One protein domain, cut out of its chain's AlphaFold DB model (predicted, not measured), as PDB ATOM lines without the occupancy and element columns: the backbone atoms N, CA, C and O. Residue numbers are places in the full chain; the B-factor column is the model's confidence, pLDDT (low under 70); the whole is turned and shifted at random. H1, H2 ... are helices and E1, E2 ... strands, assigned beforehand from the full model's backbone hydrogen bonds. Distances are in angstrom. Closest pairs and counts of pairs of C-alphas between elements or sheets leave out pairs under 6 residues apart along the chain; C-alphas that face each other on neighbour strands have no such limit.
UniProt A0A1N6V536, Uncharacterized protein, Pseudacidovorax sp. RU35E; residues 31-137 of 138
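AT A GLANCE: This is residues 31 to 137 of the 138 residues of an uncharacterized protein of Pseudacidovorax sp. RU35E (UniProt A0A1N6V536). Two four-stranded sheets sit partly face to face as a sandwich, their strands crossed at 46 degrees, and the first sheet, strongly twisted, wraps round one short helix, H1. Each sheet, E1 E2 E3 E4 and E5 E6 E7 E8, is an antiparallel meander, each strand the neighbour of the one before. The printed part has 107 residues, with one named helix and then eight named strands along the chain; the class is mostly strand. It is compact, with a radius of gyration of the C-alphas of 13.9 A and spans of 42, 32 and 23 A.

IN THESE COORDINATES: Look first at the sheet that begins with E1, residues 43 to 48, and goes on with E2, residues 51 to 58, 22.1 A long. E3, residues 61 to 69, is 22.3 A long and bends by 63 degrees at residue 66; E4, residues 72 to 79, measures 21.6 A. Before them, find C-alpha 31 at (-25.844, 36.918, 53.418), where H1, residues 31 to 37, begins. For the other sheet, go to C-alpha 91 at (-23.649, 36.336, 32.507); from there E5, residues 91 to 101, runs 28.8 A. E6, residues 104 to 113, runs 29.9 A, E7, residues 122 to 128, runs 19.1 A, and E8, residues 134 to 136, ends at C-alpha 136 at (-43.444, 36.859, 36.100).

HOW THE PARTS SIT: In the hairpin of E1 and E2, find N 46 and O 53 at 3.0 A. In the hairpin of E2 and E3, N 56 and O 63 are 2.9 A apart, and in that of E3 and E4, N 64 and O 76 are 2.8 A apart. H1 is on this sheet, which curls round it; it touches E4, with the closest C-alphas, those of Ala 32 and Val 73, 5.2 A apart. In H1, every O i to N i+4 pair is within hydrogen-bond range. Between the sheets, E1 touches E5 at the C-alphas of Val 43 and Leu 98, 6.2 A apart, their closest. E2 touches E5 too, closest at the C-alphas of Val 57 and Ser 97, 6.6 A apart. In the second sheet, look for N 99 and O 106 at 2.8 A across E5 and E6, N 107 and O 126 at 2.8 A across E6 and E7, and N 127 and O 135 at 2.9 A across E7 and E8. H1 is apart from E5, E6, E7 and E8.

THE WHOLE: The two C-alphas farthest apart, those of Gly 50 and Gly 115, are 44.1 A apart. The printed part has no cut, and its one long link, 11 residues from E4 to E5, leads from one sheet to the other. The mean pLDDT of the printed part is 89.9; look for values under 70 at residues 84 to 85, 87 and 117 to 119.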
ATOM      1  N   ALA A  31     -24.570  36.248  53.208       94.25
ATOM      2  CA  ALA A  31     -25.844  36.918  53.418       94.25
ATOM      3  C   ALA A  31     -25.715  38.218  54.221       94.25
ATOM      4  O   ALA A  31     -26.324  39.230  53.877       94.25
ATOM      5  N   ALA A  32     -24.890  38.217  55.272       95.06
ATOM      6  CA  ALA A  32     -24.630  39.411  56.069       95.06
ATOM      7  C   ALA A  32     -23.874  40.471  55.262       95.06
ATOM      8  O   ALA A  32     -24.203  41.654  55.337       95.06
ATOM      9  N   VAL A  33     -22.888  40.056  54.463       95.12
ATOM     10  CA  VAL A  33     -22.124  40.961  53.593       95.12
ATOM     11  C   VAL A  33     -23.013  41.547  52.498       95.12
ATOM     12  O   VAL A  33     -22.941  42.746  52.235       95.12
ATOM     13  N   ALA A  34     -23.856  40.728  51.870       94.88
ATOM     14  CA  ALA A  34     -24.794  41.159  50.846       94.88
ATOM     15  C   ALA A  34     -25.809  42.154  51.411       94.88
ATOM     16  O   ALA A  34     -25.975  43.225  50.841       94.88
ATOM     17  N   LEU A  35     -26.406  41.858  52.568       94.69
ATOM     18  CA  LEU A  35     -27.343  42.762  53.232       94.69
ATOM     19  C   LEU A  35     -26.682  44.081  53.661       94.69
ATOM     20  O   LEU A  35     -27.289  45.137  53.538       94.69
ATOM     21  N   GLN A  36     -25.428  44.042  54.122       94.31
ATOM     22  CA  GLN A  36     -24.680  45.247  54.494       94.31
ATOM     23  C   GLN A  36     -24.339  46.135  53.287       94.31
ATOM     24  O   GLN A  36     -24.245  47.352  53.432       94.31
ATOM     25  N   LYS A  37     -24.109  45.533  52.117       95.06
ATOM     26  CA  LYS A  37     -23.746  46.242  50.879       95.06
ATOM     27  C   LYS A  37     -24.946  46.602  50.004       95.06
ATOM     28  O   LYS A  37     -24.760  47.331  49.034       95.06
ATOM     29  N   ALA A  38     -26.125  46.066  50.307       94.44
ATOM     30  CA  ALA A  38     -27.327  46.260  49.514       94.44
ATOM     31  C   ALA A  38     -27.748  47.734  49.509       94.44
ATOM     32  O   ALA A  38     -27.733  48.405  50.547       94.44
ATOM     33  N   ALA A  39     -28.131  48.236  48.336       95.12
ATOM     34  CA  ALA A  39     -28.737  49.553  48.233       95.12
ATOM     35  C   ALA A  39     -30.160  49.531  48.833       95.12
ATOM     36  O   ALA A  39     -30.761  48.459  48.957       95.12
ATOM     37  N   PRO A  40     -30.743  50.685  49.202       94.06
ATOM     38  CA  PRO A  40     -32.119  50.741  49.702       94.06
ATOM     39  C   PRO A  40     -33.140  50.123  48.738       94.06
ATOM     40  O   PRO A  40     -34.101  49.503  49.177       94.06
ATOM     41  N   GLU A  41     -32.918  50.262  47.433       95.44
ATOM     42  CA  GLU A  41     -33.720  49.654  46.373       95.44
ATOM     43  C   GLU A  41     -33.488  48.149  46.198       95.44
ATOM     44  O   GLU A  41     -34.260  47.513  45.498       95.44
ATOM     45  N   ASP A  42     -32.471  47.551  46.816       97.06
ATOM     46  CA  ASP A  42     -32.231  46.102  46.784       97.06
ATOM     47  C   ASP A  42     -32.866  45.381  47.979       97.06
ATOM     48  O   ASP A  42     -32.850  44.149  48.040       97.06
ATOM     49  N   VAL A  43     -33.415  46.124  48.944       97.19
ATOM     50  CA  VAL A  43     -33.948  45.586  50.196       97.19
ATOM     51  C   VAL A  43     -35.418  45.942  50.331       97.19
ATOM     52  O   VAL A  43     -35.840  47.078  50.139       97.19
ATOM     53  N   PHE A  44     -36.214  44.966  50.745       96.56
ATOM     54  CA  PHE A  44     -37.575  45.203  51.195       96.56
ATOM     55  C   PHE A  44     -37.729  44.689  52.618       96.56
ATOM     56  O   PHE A  44     -37.508  43.511  52.886       96.56
ATOM     57  N   GLN A  45     -38.181  45.551  53.520       95.50
ATOM     58  CA  GLN A  45     -38.566  45.163  54.869       95.50
ATOM     59  C   GLN A  45     -39.965  45.703  55.151       95.50
ATOM     60  O   GLN A  45     -40.193  46.911  55.133       95.50
ATOM     61  N   GLY A  46     -40.919  44.812  55.397       93.69
ATOM     62  CA  GLY A  46     -42.308  45.214  55.582       93.69
ATOM     63  C   GLY A  46     -43.241  44.051  55.875       93.69
ATOM     64  O   GLY A  46     -42.809  42.935  56.152       93.69
ATOM     65  N   MET A  47     -44.541  44.329  55.822       93.44
ATOM     66  CA  MET A  47     -45.584  43.328  56.022       93.44
ATOM     67  C   MET A  47     -46.153  42.903  54.669       93.44
ATOM     68  O   MET A  47     -46.649  43.742  53.920       93.44
ATOM     69  N   LEU A  48     -46.129  41.604  54.381       93.56
ATOM     70  CA  LEU A  48     -46.772  41.003  53.213       93.56
ATOM     71  C   LEU A  48     -47.773  39.962  53.694       93.56
ATOM     72  O   LEU A  48     -47.434  39.090  54.489       93.56
ATOM     73  N   ASN A  49     -49.026  40.087  53.257       90.44
ATOM     74  CA  ASN A  49     -50.114  39.191  53.655       90.44
ATOM     75  C   ASN A  49     -50.216  38.958  55.185       90.44
ATOM     76  O   ASN A  49     -50.472  37.850  55.650       90.44
ATOM     77  N   GLY A  50     -49.957  40.004  55.981       90.50
ATOM     78  CA  GLY A  50     -49.991  39.942  57.447       90.50
ATOM     79  C   GLY A  50     -48.761  39.315  58.115       90.50
ATOM     80  O   GLY A  50     -48.742  39.208  59.339       90.50
ATOM     81  N   GLN A  51     -47.725  38.941  57.359       91.62
ATOM     82  CA  GLN A  51     -46.471  38.408  57.891       91.62
ATOM     83  C   GLN A  51     -45.320  39.406  57.716       91.62
ATOM     84  O   GLN A  51     -45.238  40.058  56.672       91.62
ATOM     85  N   PRO A  52     -44.404  39.523  58.697       93.81
ATOM     86  CA  PRO A  52     -43.182  40.285  58.512       93.81
ATOM     87  C   PRO A  52     -42.285  39.563  57.505       93.81
ATOM     88  O   PRO A  52     -41.974  38.377  57.650       93.81
ATOM     89  N   VAL A  53     -41.865  40.291  56.480       95.44
ATOM     90  CA  VAL A  53     -40.981  39.793  55.432       95.44
ATOM     91  C   VAL A  53     -39.811  40.753  55.277       95.44
ATOM     92  O   VAL A  53     -39.981  41.970  55.214       95.44
ATOM     93  N   HIS A  54     -38.615  40.174  55.216       96.62
ATOM     94  CA  HIS A  54     -37.381  40.870  54.905       96.62
ATOM     95  C   HIS A  54     -36.741  40.171  53.705       96.62
ATOM     96  O   HIS A  54     -36.374  38.997  53.788       96.62
ATOM     97  N   LEU A  55     -36.687  40.876  52.582       97.56
ATOM     98  CA  LEU A  55     -36.128  40.414  51.322       97.56
ATOM     99  C   LEU A  55     -34.900  41.243  50.976       97.56
ATOM    100  O   LEU A  55     -34.865  42.445  51.236       97.56
ATOM    101  N   VAL A  56     -33.939  40.601  50.333       97.56
ATOM    102  CA  VAL A  56     -32.774  41.246  49.734       97.56
ATOM    103  C   VAL A  56     -32.548  40.663  48.349       97.56
ATOM    104  O   VAL A  56     -32.740  39.463  48.141       97.56
ATOM    105  N   VAL A  57     -32.152  41.500  47.398       96.81
ATOM    106  CA  VAL A  57     -31.725  41.045  46.078       96.81
ATOM    107  C   VAL A  57     -30.215  41.051  45.997       96.81
ATOM    108  O   VAL A  57     -29.547  42.038  46.297       96.81
ATOM    109  N   HIS A  58     -29.674  39.912  45.593       96.06
ATOM    110  CA  HIS A  58     -28.249  39.714  45.432       96.06
ATOM    111  C   HIS A  58     -27.991  38.876  44.184       96.06
ATOM    112  O   HIS A  58     -28.676  37.884  43.955       96.06
ATOM    113  N   ASP A  59     -27.043  39.304  43.351       92.56
ATOM    114  CA  ASP A  59     -26.699  38.664  42.074       92.56
ATOM    115  C   ASP A  59     -27.927  38.249  41.228       92.56
ATOM    116  O   ASP A  59     -28.021  37.141  40.692       92.56
ATOM    117  N   CYS A  60     -28.894  39.160  41.077       93.31
ATOM    118  CA  CYS A  60     -30.117  38.928  40.303       93.31
ATOM    119  C   CYS A  60     -30.970  37.740  40.809       93.31
ATOM    120  O   CYS A  60     -31.687  37.110  40.026       93.31
ATOM    121  N   ALA A  61     -30.932  37.462  42.111       94.75
ATOM    122  CA  ALA A  61     -31.839  36.555  42.803       94.75
ATOM    123  C   ALA A  61     -32.404  37.223  44.065       94.75
ATOM    124  O   ALA A  61     -31.729  38.013  44.723       94.75
ATOM    125  N   VAL A  62     -33.659  36.919  44.396       97.12
ATOM    126  CA  VAL A  62     -34.307  37.400  45.621       97.12
ATOM    127  C   VAL A  62     -34.132  36.354  46.709       97.12
ATOM    128  O   VAL A  62     -34.481  35.181  46.531       97.12
ATOM    129  N   TYR A  63     -33.665  36.814  47.859       97.81
ATOM    130  CA  TYR A  63     -33.496  36.022  49.059       97.81
ATOM    131  C   TYR A  63     -34.389  36.550  50.174       97.81
ATOM    132  O   TYR A  63     -34.520  37.758  50.365       97.81
ATOM    133  N   ARG A  64     -34.986  35.640  50.940       97.19
ATOM    134  CA  ARG A  64     -35.714  35.947  52.169       97.19
ATOM    135  C   ARG A  64     -34.805  35.723  53.363       97.19
ATOM    136  O   ARG A  64     -34.246  34.641  53.510       97.19
ATOM    137  N   ILE A  65     -34.697  36.711  54.243       96.62
ATOM    138  CA  ILE A  65     -33.966  36.562  55.500       96.62
ATOM    139  C   ILE A  65     -34.799  35.695  56.449       96.62
ATOM    140  O   ILE A  65     -35.929  36.039  56.802       96.62
ATOM    141  N   VAL A  66     -34.241  34.553  56.845       95.75
ATOM    142  CA  VAL A  66     -34.881  33.574  57.733       95.75
ATOM    143  C   VAL A  66     -34.463  33.811  59.180       95.75
ATOM    144  O   VAL A  66     -35.290  33.726  60.085       95.75
ATOM    145  N   SER A  67     -33.192  34.145  59.407       94.25
ATOM    146  CA  SER A  67     -32.673  34.476  60.732       94.25
ATOM    147  C   SER A  67     -31.492  35.445  60.640       94.25
ATOM    148  O   SER A  67     -30.777  35.487  59.638       94.25
ATOM    149  N   MET A  68     -31.302  36.248  61.686       92.31
ATOM    150  CA  MET A  68     -30.194  37.194  61.794       92.31
ATOM    151  C   MET A  68     -29.695  37.239  63.238       92.31
ATOM    152  O   MET A  68     -30.455  37.547  64.156       92.31
ATOM    153  N   GLN A  69     -28.416  36.930  63.432       91.50
ATOM    154  CA  GLN A  69     -27.718  36.941  64.715       91.50
ATOM    155  C   GLN A  69     -26.349  37.604  64.529       91.50
ATOM    156  O   GLN A  69     -25.353  36.958  64.202       91.50
ATOM    157  N   GLY A  70     -26.293  38.926  64.702       87.50
ATOM    158  CA  GLY A  70     -25.068  39.692  64.462       87.50
ATOM    159  C   GLY A  70     -24.598  39.562  63.009       87.50
ATOM    160  O   GLY A  70     -25.314  39.953  62.093       87.50
ATOM    161  N   THR A  71     -23.401  39.007  62.800       89.19
ATOM    162  CA  THR A  71     -22.797  38.783  61.471       89.19
ATOM    163  C   THR A  71     -23.219  37.460  60.814       89.19
ATOM    164  O   THR A  71     -22.805  37.153  59.691       89.19
ATOM    165  N   GLN A  72     -24.048  36.673  61.502       93.38
ATOM    166  CA  GLN A  72     -24.595  35.417  61.007       93.38
ATOM    167  C   GLN A  72     -26.014  35.659  60.501       93.38
ATOM    168  O   GLN A  72     -26.941  35.870  61.283       93.38
ATOM    169  N   VAL A  73     -26.180  35.656  59.184       95.62
ATOM    170  CA  VAL A  73     -27.473  35.811  58.524       95.62
ATOM    171  C   VAL A  73     -27.761  34.533  57.758       95.62
ATOM    172  O   VAL A  73     -26.930  34.053  56.989       95.62
ATOM    173  N   GLN A  74     -28.947  33.980  57.974       96.12
ATOM    174  CA  GLN A  74     -29.466  32.897  57.155       96.12
ATOM    175  C   GLN A  74     -30.523  33.452  56.225       96.12
ATOM    176  O   GLN A  74     -31.462  34.130  56.654       96.12
ATOM    177  N   TRP A  75     -30.375  33.123  54.954       97.19
ATOM    178  CA  TRP A  75     -31.312  33.492  53.916       97.19
ATOM    179  C   TRP A  75     -31.711  32.279  53.084       97.19
ATOM    180  O   TRP A  75     -31.026  31.257  53.067       97.19
ATOM    181  N   GLU A  76     -32.839  32.388  52.407       96.69
ATOM    182  CA  GLU A  76     -33.349  31.365  51.507       96.69
ATOM    183  C   GLU A  76     -33.650  32.004  50.159       96.69
ATOM    184  O   GLU A  76     -34.264  33.070  50.101       96.69
ATOM    185  N   GLN A  77     -33.215  31.371  49.071       96.44
ATOM    186  CA  GLN A  77     -33.513  31.856  47.730       96.44
ATOM    187  C   GLN A  77     -34.983  31.584  47.400       96.44
ATOM    188  O   GLN A  77     -35.391  30.432  47.288       96.44
ATOM    189  N   VAL A  78     -35.763  32.645  47.196       96.75
ATOM    190  CA  VAL A  78     -37.203  32.553  46.890       96.75
ATOM    191  C   VAL A  78     -37.513  32.825  45.420       96.75
ATOM    192  O   VAL A  78     -38.544  32.394  44.910       96.75
ATOM    193  N   LEU A  79     -36.614  33.514  44.712       95.31
ATOM    194  CA  LEU A  79     -36.746  33.768  43.283       95.31
ATOM    195  C   LEU A  79     -35.372  33.841  42.622       95.31
ATOM    196  O   LEU A  79     -34.504  34.587  43.063       95.31
ATOM    197  N   ALA A  80     -35.215  33.139  41.506       92.00
ATOM    198  CA  ALA A  80     -34.133  33.365  40.559       92.00
ATOM    199  C   ALA A  80     -34.675  33.217  39.126       92.00
ATOM    200  O   ALA A  80     -35.458  32.295  38.868       92.00
ATOM    201  N   PRO A  81     -34.284  34.090  38.180       85.44
ATOM    202  CA  PRO A  81     -34.609  33.924  36.772       85.44
ATOM    203  C   PRO A  81     -34.044  32.612  36.226       85.44
ATOM    204  O   PRO A  81     -33.039  32.091  36.718       85.44
ATOM    205  N   LYS A  82     -34.650  32.103  35.148       81.50
ATOM    206  CA  LYS A  82     -34.106  30.932  34.452       81.50
ATOM    207  C   LYS A  82     -32.666  31.215  33.993       81.50
ATOM    208  O   LYS A  82     -32.424  32.264  33.386       81.50
ATOM    209  N   PRO A  83     -31.721  30.299  34.255       74.69
ATOM    210  CA  PRO A  83     -30.340  30.488  33.846       74.69
ATOM    211  C   PRO A  83     -30.214  30.461  32.318       74.69
ATOM    212  O   PRO A  83     -30.876  29.666  31.652       74.69
ATOM    213  N   TYR A  84     -29.356  31.326  31.764       66.56
ATOM    214  CA  TYR A  84     -29.108  31.400  30.312       66.56
ATOM    215  C   TYR A  84     -28.248  30.221  29.820       66.56
ATOM    216  O   TYR A  84     -28.448  29.710  28.724       66.56
ATOM    217  N   TYR A  85     -27.309  29.775  30.661       66.81
ATOM    218  CA  TYR A  85     -26.413  28.629  30.466       66.81
ATOM    219  C   TYR A  85     -26.149  27.950  31.822       66.81
ATOM    220  O   TYR A  85     -26.402  28.577  32.858       66.81
ATOM    221  N   PRO A  86     -25.634  26.702  31.857       71.00
ATOM    222  CA  PRO A  86     -25.333  26.002  33.105       71.00
ATOM    223  C   PRO A  86     -24.496  26.877  34.042       71.00
ATOM    224  O   PRO A  86     -23.409  27.326  33.684       71.00
ATOM    225  N   GLY A  87     -25.036  27.163  35.226       65.69
ATOM    226  CA  GLY A  87     -24.348  27.952  36.247       65.69
ATOM    227  C   GLY A  87     -24.150  29.439  35.932       65.69
ATOM    228  O   GLY A  87     -23.326  30.060  36.588       65.69
ATOM    229  N   ASN A  88     -24.854  30.033  34.954       71.00
ATOM    230  CA  ASN A  88     -24.781  31.475  34.641       71.00
ATOM    231  C   ASN A  88     -23.360  32.019  34.347       71.00
ATOM    232  O   ASN A  88     -23.158  33.234  34.362       71.00
ATOM    233  N   ILE A  89     -22.406  31.144  34.000       73.50
ATOM    234  CA  ILE A  89     -20.951  31.402  33.944       73.50
ATOM    235  C   ILE A  89     -20.499  32.503  32.973       73.50
ATOM    236  O   ILE A  89     -19.399  33.027  33.104       73.50
ATOM    237  N   LEU A  90     -21.338  32.864  32.000       82.31
ATOM    238  CA  LEU A  90     -21.063  33.919  31.019       82.31
ATOM    239  C   LEU A  90     -22.081  35.063  31.100       82.31
ATOM    240  O   LEU A  90     -22.316  35.767  30.118       82.31
ATOM    241  N   THR A  91     -22.698  35.250  32.266       84.69
ATOM    242  CA  THR A  91     -23.649  36.336  32.507       84.69
ATOM    243  C   THR A  91     -23.314  37.079  33.790       84.69
ATOM    244  O   THR A  91     -22.937  36.461  34.783       84.69
ATOM    245  N   SER A  92     -23.517  38.391  33.799       88.06
ATOM    246  CA  SER A  92     -23.421  39.223  35.004       88.06
ATOM    247  C   SER A  92     -24.765  39.870  35.311       88.06
ATOM    248  O   SER A  92     -25.528  40.182  34.391       88.06
ATOM    249  N   CYS A  93     -25.061  40.071  36.595       89.81
ATOM    250  CA  CYS A  93     -26.202  40.885  36.987       89.81
ATOM    251  C   CYS A  93     -25.936  42.349  36.610       89.81
ATOM    252  O   CYS A  93     -24.915  42.917  36.988       89.81
ATOM    253  N   GLN A  94     -26.833  42.935  35.817       90.56
ATOM    254  CA  GLN A  94     -26.752  44.333  35.372       90.56
ATOM    255  C   GLN A  94     -27.901  45.174  35.918       90.56
ATOM    256  O   GLN A  94     -27.797  46.396  35.984       90.56
ATOM    257  N   ARG A  95     -29.013  44.531  36.281       90.44
ATOM    258  CA  ARG A  95     -30.165  45.196  36.870       90.44
ATOM    259  C   ARG A  95     -30.784  44.323  37.941       90.44
ATOM    260  O   ARG A  95     -31.123  43.172  37.678       90.44
ATOM    261  N   GLN A  96     -30.955  44.901  39.114       95.69
ATOM    262  CA  GLN A  96     -31.697  44.311  40.206       95.69
ATOM    263  C   GLN A  96     -32.362  45.411  41.030       95.69
ATOM    264  O   GLN A  96     -31.790  46.491  41.153       95.69
ATOM    265  N   SER A  97     -33.569  45.155  41.524       96.19
ATOM    266  CA  SER A  97     -34.237  46.001  42.514       96.19
ATOM    267  C   SER A  97     -35.477  45.313  43.086       96.19
ATOM    268  O   SER A  97     -36.029  44.379  42.496       96.19
ATOM    269  N   LEU A  98     -35.930  45.817  44.230       97.25
ATOM    270  CA  LEU A  98     -37.207  45.569  44.875       97.25
ATOM    271  C   LEU A  98     -37.963  46.886  45.022       97.25
ATOM    272  O   LEU A  98     -37.431  47.900  45.464       97.25
ATOM    273  N   ALA A  99     -39.251  46.845  44.716       95.88
ATOM    274  CA  ALA A  99     -40.164  47.951  44.935       95.88
ATOM    275  C   ALA A  99     -41.386  47.465  45.708       95.88
ATOM    276  O   ALA A  99     -42.029  46.479  45.334       95.88
ATOM    277  N   ALA A 100     -41.725  48.177  46.782       93.62
ATOM    278  CA  ALA A 100     -42.994  47.988  47.465       93.62
ATOM    279  C   ALA A 100     -44.134  48.523  46.588       93.62
ATOM    280  O   ALA A 100     -44.079  49.647  46.088       93.62
ATOM    281  N   GLU A 101     -45.190  47.735  46.435       88.50
ATOM    282  CA  GLU A 101     -46.412  48.113  45.735       88.50
ATOM    283  C   GLU A 101     -47.633  47.959  46.651       88.50
ATOM    284  O   GLU A 101     -47.605  47.246  47.652       88.50
ATOM    285  N   ALA A 102     -48.757  48.580  46.280       82.81
ATOM    286  CA  ALA A 102     -49.981  48.586  47.090       82.81
ATOM    287  C   ALA A 102     -50.519  47.185  47.458       82.81
ATOM    288  O   ALA A 102     -51.272  47.052  48.419       82.81
ATOM    289  N   GLN A 103     -50.168  46.147  46.692       81.12
ATOM    290  CA  GLN A 103     -50.624  44.769  46.908       81.12
ATOM    291  C   GLN A 103     -49.480  43.758  47.043       81.12
ATOM    292  O   GLN A 103     -49.727  42.557  46.919       81.12
ATOM    293  N   GLY A 104     -48.241  44.204  47.259       92.19
ATOM    294  CA  GLY A 104     -47.118  43.282  47.369       92.19
ATOM    295  C   GLY A 104     -45.759  43.918  47.131       92.19
ATOM    296  O   GLY A 104     -45.540  45.095  47.399       92.19
ATOM    297  N   VAL A 105     -44.848  43.114  46.604       96.31
ATOM    298  CA  VAL A 105     -43.497  43.516  46.226       96.31
ATOM    299  C   VAL A 105     -43.245  43.113  44.779       96.31
ATOM    300  O   VAL A 105     -43.673  42.045  44.329       96.31
ATOM    301  N   THR A 106     -42.555  43.977  44.051       96.75
ATOM    302  CA  THR A 106     -42.116  43.728  42.683       96.75
ATOM    303  C   THR A 106     -40.595  43.668  42.658       96.75
ATOM    304  O   THR A 106     -39.942  44.506  43.268       96.75
ATOM    305  N   ALA A 107     -40.041  42.677  41.967       97.06
ATOM    306  CA  ALA A 107     -38.616  42.520  41.732       97.06
ATOM    307  C   ALA A 107     -38.317  42.726  40.244       97.06
ATOM    308  O   ALA A 107     -38.948  42.093  39.394       97.06
ATOM    309  N   GLU A 108     -37.354  43.577  39.916       95.62
ATOM    310  CA  GLU A 108     -36.812  43.678  38.560       95.62
ATOM    311  C   GLU A 108     -35.453  42.991  38.538       95.62
ATOM    312  O   GLU A 108     -34.593  43.342  39.333       95.62
ATOM    313  N   LEU A 109     -35.258  42.001  37.664       94.38
ATOM    314  CA  LEU A 109     -34.017  41.222  37.587       94.38
ATOM    315  C   LEU A 109     -33.552  41.149  36.134       94.38
ATOM    316  O   LEU A 109     -34.345  40.843  35.245       94.38
ATOM    317  N   GLY A 110     -32.269  41.387  35.883       90.94
ATOM    318  CA  GLY A 110     -31.708  41.434  34.538       90.94
ATOM    319  C   GLY A 110     -30.239  41.043  34.508       90.94
ATOM    320  O   GLY A 110     -29.369  41.784  34.972       90.94
ATOM    321  N   ARG A 111     -29.955  39.890  33.899       89.62
ATOM    322  CA  ARG A 111     -28.598  39.415  33.633       89.62
ATOM    323  C   ARG A 111     -28.232  39.665  32.179       89.62
ATOM    324  O   ARG A 111     -28.980  39.317  31.265       89.62
ATOM    325  N   MET A 112     -27.061  40.239  31.945       86.69
ATOM    326  CA  MET A 112     -26.514  40.436  30.605       86.69
ATOM    327  C   MET A 112     -25.478  39.358  30.319       86.69
ATOM    328  O   MET A 112     -24.614  39.085  31.153       86.69
ATOM    329  N   ALA A 113     -25.557  38.755  29.135       83.06
ATOM    330  CA  ALA A 113     -24.496  37.893  28.639       83.06
ATOM    331  C   ALA A 113     -23.264  38.737  28.278       83.06
ATOM    332  O   ALA A 113     -23.397  39.791  27.651       83.06
ATOM    333  N   PHE A 114     -22.068  38.287  28.657       80.38
ATOM    334  CA  PHE A 114     -20.835  38.993  28.306       80.38
ATOM    335  C   PHE A 114     -20.710  39.133  26.781       80.38
ATOM    336  O   PHE A 114     -20.852  38.160  26.045       80.38
ATOM    337  N   GLY A 115     -20.452  40.358  26.312       75.00
ATOM    338  CA  GLY A 115     -20.332  40.676  24.885       75.00
ATOM    339  C   GLY A 115     -21.649  40.988  24.161       75.00
ATOM    340  O   GLY A 115     -21.611  41.301  22.974       75.00
ATOM    341  N   ALA A 116     -22.806  40.951  24.836       73.81
ATOM    342  CA  ALA A 116     -24.078  41.378  24.249       73.81
ATOM    343  C   ALA A 116     -24.226  42.915  24.284       73.81
ATOM    344  O   ALA A 116     -24.090  43.538  25.332       73.81
ATOM    345  N   GLY A 117     -24.533  43.538  23.141       60.59
ATOM    346  CA  GLY A 117     -24.665  44.998  22.983       60.59
ATOM    347  C   GLY A 117     -26.010  45.605  23.418       60.59
ATOM    348  O   GLY A 117     -26.439  46.593  22.831       60.59
ATOM    349  N   GLY A 118     -26.706  45.025  24.401       67.25
ATOM    350  CA  GLY A 118     -28.021  45.486  24.870       67.25
ATOM    351  C   GLY A 118     -28.413  44.871  26.217       67.25
ATOM    352  O   GLY A 118     -27.805  43.890  26.644       67.25
ATOM    353  N   CYS A 119     -29.403  45.444  26.919       67.38
ATOM    354  CA  CYS A 119     -29.819  44.904  28.223       67.38
ATOM    355  C   CYS A 119     -30.508  43.548  28.097       67.38
ATOM    356  O   CYS A 119     -31.422  43.354  27.300       67.38
ATOM    357  N   CYS A 120     -30.061  42.694  29.016       71.50
ATOM    358  CA  CYS A 120     -30.770  41.599  29.650       71.50
ATOM    359  C   CYS A 120     -31.073  40.407  28.729       71.50
ATOM    360  O   CYS A 120     -32.125  40.311  28.110       71.50
ATOM    361  N   ALA A 121     -30.118  39.470  28.685       70.81
ATOM    362  CA  ALA A 121     -30.246  38.177  28.010       70.81
ATOM    363  C   ALA A 121     -31.221  37.243  28.747       70.81
ATOM    364  O   ALA A 121     -31.951  36.482  28.118       70.81
ATOM    365  N   THR A 122     -31.248  37.322  30.079       76.94
ATOM    366  CA  THR A 122     -32.269  36.698  30.925       76.94
ATOM    367  C   THR A 122     -32.704  37.670  32.008       76.94
ATOM    368  O   THR A 122     -31.939  38.536  32.435       76.94
ATOM    369  N   GLY A 123     -33.954  37.561  32.444       85.19
ATOM    370  CA  GLY A 123     -34.520  38.500  33.398       85.19
ATOM    371  C   GLY A 123     -36.026  38.615  33.271       85.19
ATOM    372  O   GLY A 123     -36.663  37.818  32.584       85.19
ATOM    373  N   GLY A 124     -36.578  39.595  33.969       91.12
ATOM    374  CA  GLY A 124     -37.993  39.916  33.946       91.12
ATOM    375  C   GLY A 124     -38.399  40.774  35.132       91.12
ATOM    376  O   GLY A 124     -37.609  41.033  36.046       91.12
ATOM    377  N   THR A 125     -39.659  41.184  35.118       94.31
ATOM    378  CA  THR A 125     -40.302  41.809  36.273       94.31
ATOM    379  C   THR A 125     -41.189  40.777  36.947       94.31
ATOM    380  O   THR A 125     -42.079  40.204  36.315       94.31
ATOM    381  N   TYR A 126     -40.981  40.547  38.235       95.38
ATOM    382  CA  TYR A 126     -41.693  39.546  39.018       95.38
ATOM    383  C   TYR A 126     -42.486  40.225  40.117       95.38
ATOM    384  O   TYR A 126     -42.008  41.177  40.718       95.38
ATOM    385  N   ARG A 127     -43.677  39.720  40.420       95.56
ATOM    386  CA  ARG A 127     -44.500  40.226  41.515       95.56
ATOM    387  C   ARG A 127     -44.819  39.120  42.506       95.56
ATOM    388  O   ARG A 127     -45.132  37.999  42.103       95.56
ATOM    389  N   SER A 128     -44.796  39.464  43.786       96.25
ATOM    390  CA  SER A 128     -45.204  38.597  44.885       96.25
ATOM    391  C   SER A 128     -46.113  39.333  45.863       96.25
ATOM    392  O   SER A 128     -45.977  40.537  46.070       96.25
ATOM    393  N   LYS A 129     -47.057  38.602  46.463       95.62
ATOM    394  CA  LYS A 129     -47.962  39.112  47.510       95.62
ATOM    395  C   LYS A 129     -47.568  38.655  48.917       95.62
ATOM    396  O   LYS A 129     -48.050  39.220  49.892       95.62
ATOM    397  N   ASP A 130     -46.732  37.626  49.004       94.12
ATOM    398  CA  ASP A 130     -46.337  36.919  50.228       94.12
ATOM    399  C   ASP A 130     -44.807  36.888  50.429       94.12
ATOM    400  O   ASP A 130     -44.331  36.520  51.498       94.12
ATOM    401  N   GLY A 131     -44.026  37.294  49.422       92.88
ATOM    402  CA  GLY A 131     -42.563  37.238  49.417       92.88
ATOM    403  C   GLY A 131     -41.985  35.849  49.129       92.88
ATOM    404  O   GLY A 131     -40.768  35.689  49.175       92.88
ATOM    405  N   LEU A 132     -42.827  34.857  48.833       94.31
ATOM    406  CA  LEU A 132     -42.439  33.459  48.609       94.31
ATOM    407  C   LEU A 132     -42.840  32.990  47.213       94.31
ATOM    408  O   LEU A 132     -42.052  32.377  46.500       94.31
ATOM    409  N   THR A 133     -44.063  33.315  46.805       94.38
ATOM    410  CA  THR A 133     -44.617  32.944  45.511       94.38
ATOM    411  C   THR A 133     -44.469  34.113  44.553       94.38
ATOM    412  O   THR A 133     -45.001  35.201  44.794       94.38
ATOM    413  N   TRP A 134     -43.766  33.891  43.446       95.44
ATOM    414  CA  TRP A 134     -43.454  34.928  42.467       95.44
ATOM    415  C   TRP A 134     -44.075  34.614  41.114       95.44
ATOM    416  O   TRP A 134     -43.976  33.501  40.603       95.44
ATOM    417  N   THR A 135     -44.711  35.617  40.517       94.56
ATOM    418  CA  THR A 135     -45.271  35.538  39.165       94.56
ATOM    419  C   THR A 135     -44.523  36.495  38.254       94.56
ATOM    420  O   THR A 135     -44.409  37.680  38.568       94.56
ATOM    421  N   GLN A 136     -44.027  35.998  37.123       93.62
ATOM    422  CA  GLN A 136     -43.444  36.859  36.100       93.62
ATOM    423  C   GLN A 136     -44.549  37.672  35.412       93.62
ATOM    424  O   GLN A 136     -45.573  37.131  35.004       93.62
ATOM    425  N   THR A 137     -44.335  38.979  35.304       91.06
ATOM    426  CA  THR A 137     -45.284  39.953  34.742       91.06
ATOM    427  C   THR A 137     -44.781  40.597  33.454       91.06
ATOM    428  O   THR A 137     -45.594  41.039  32.643       91.06
TER     429      THR A 137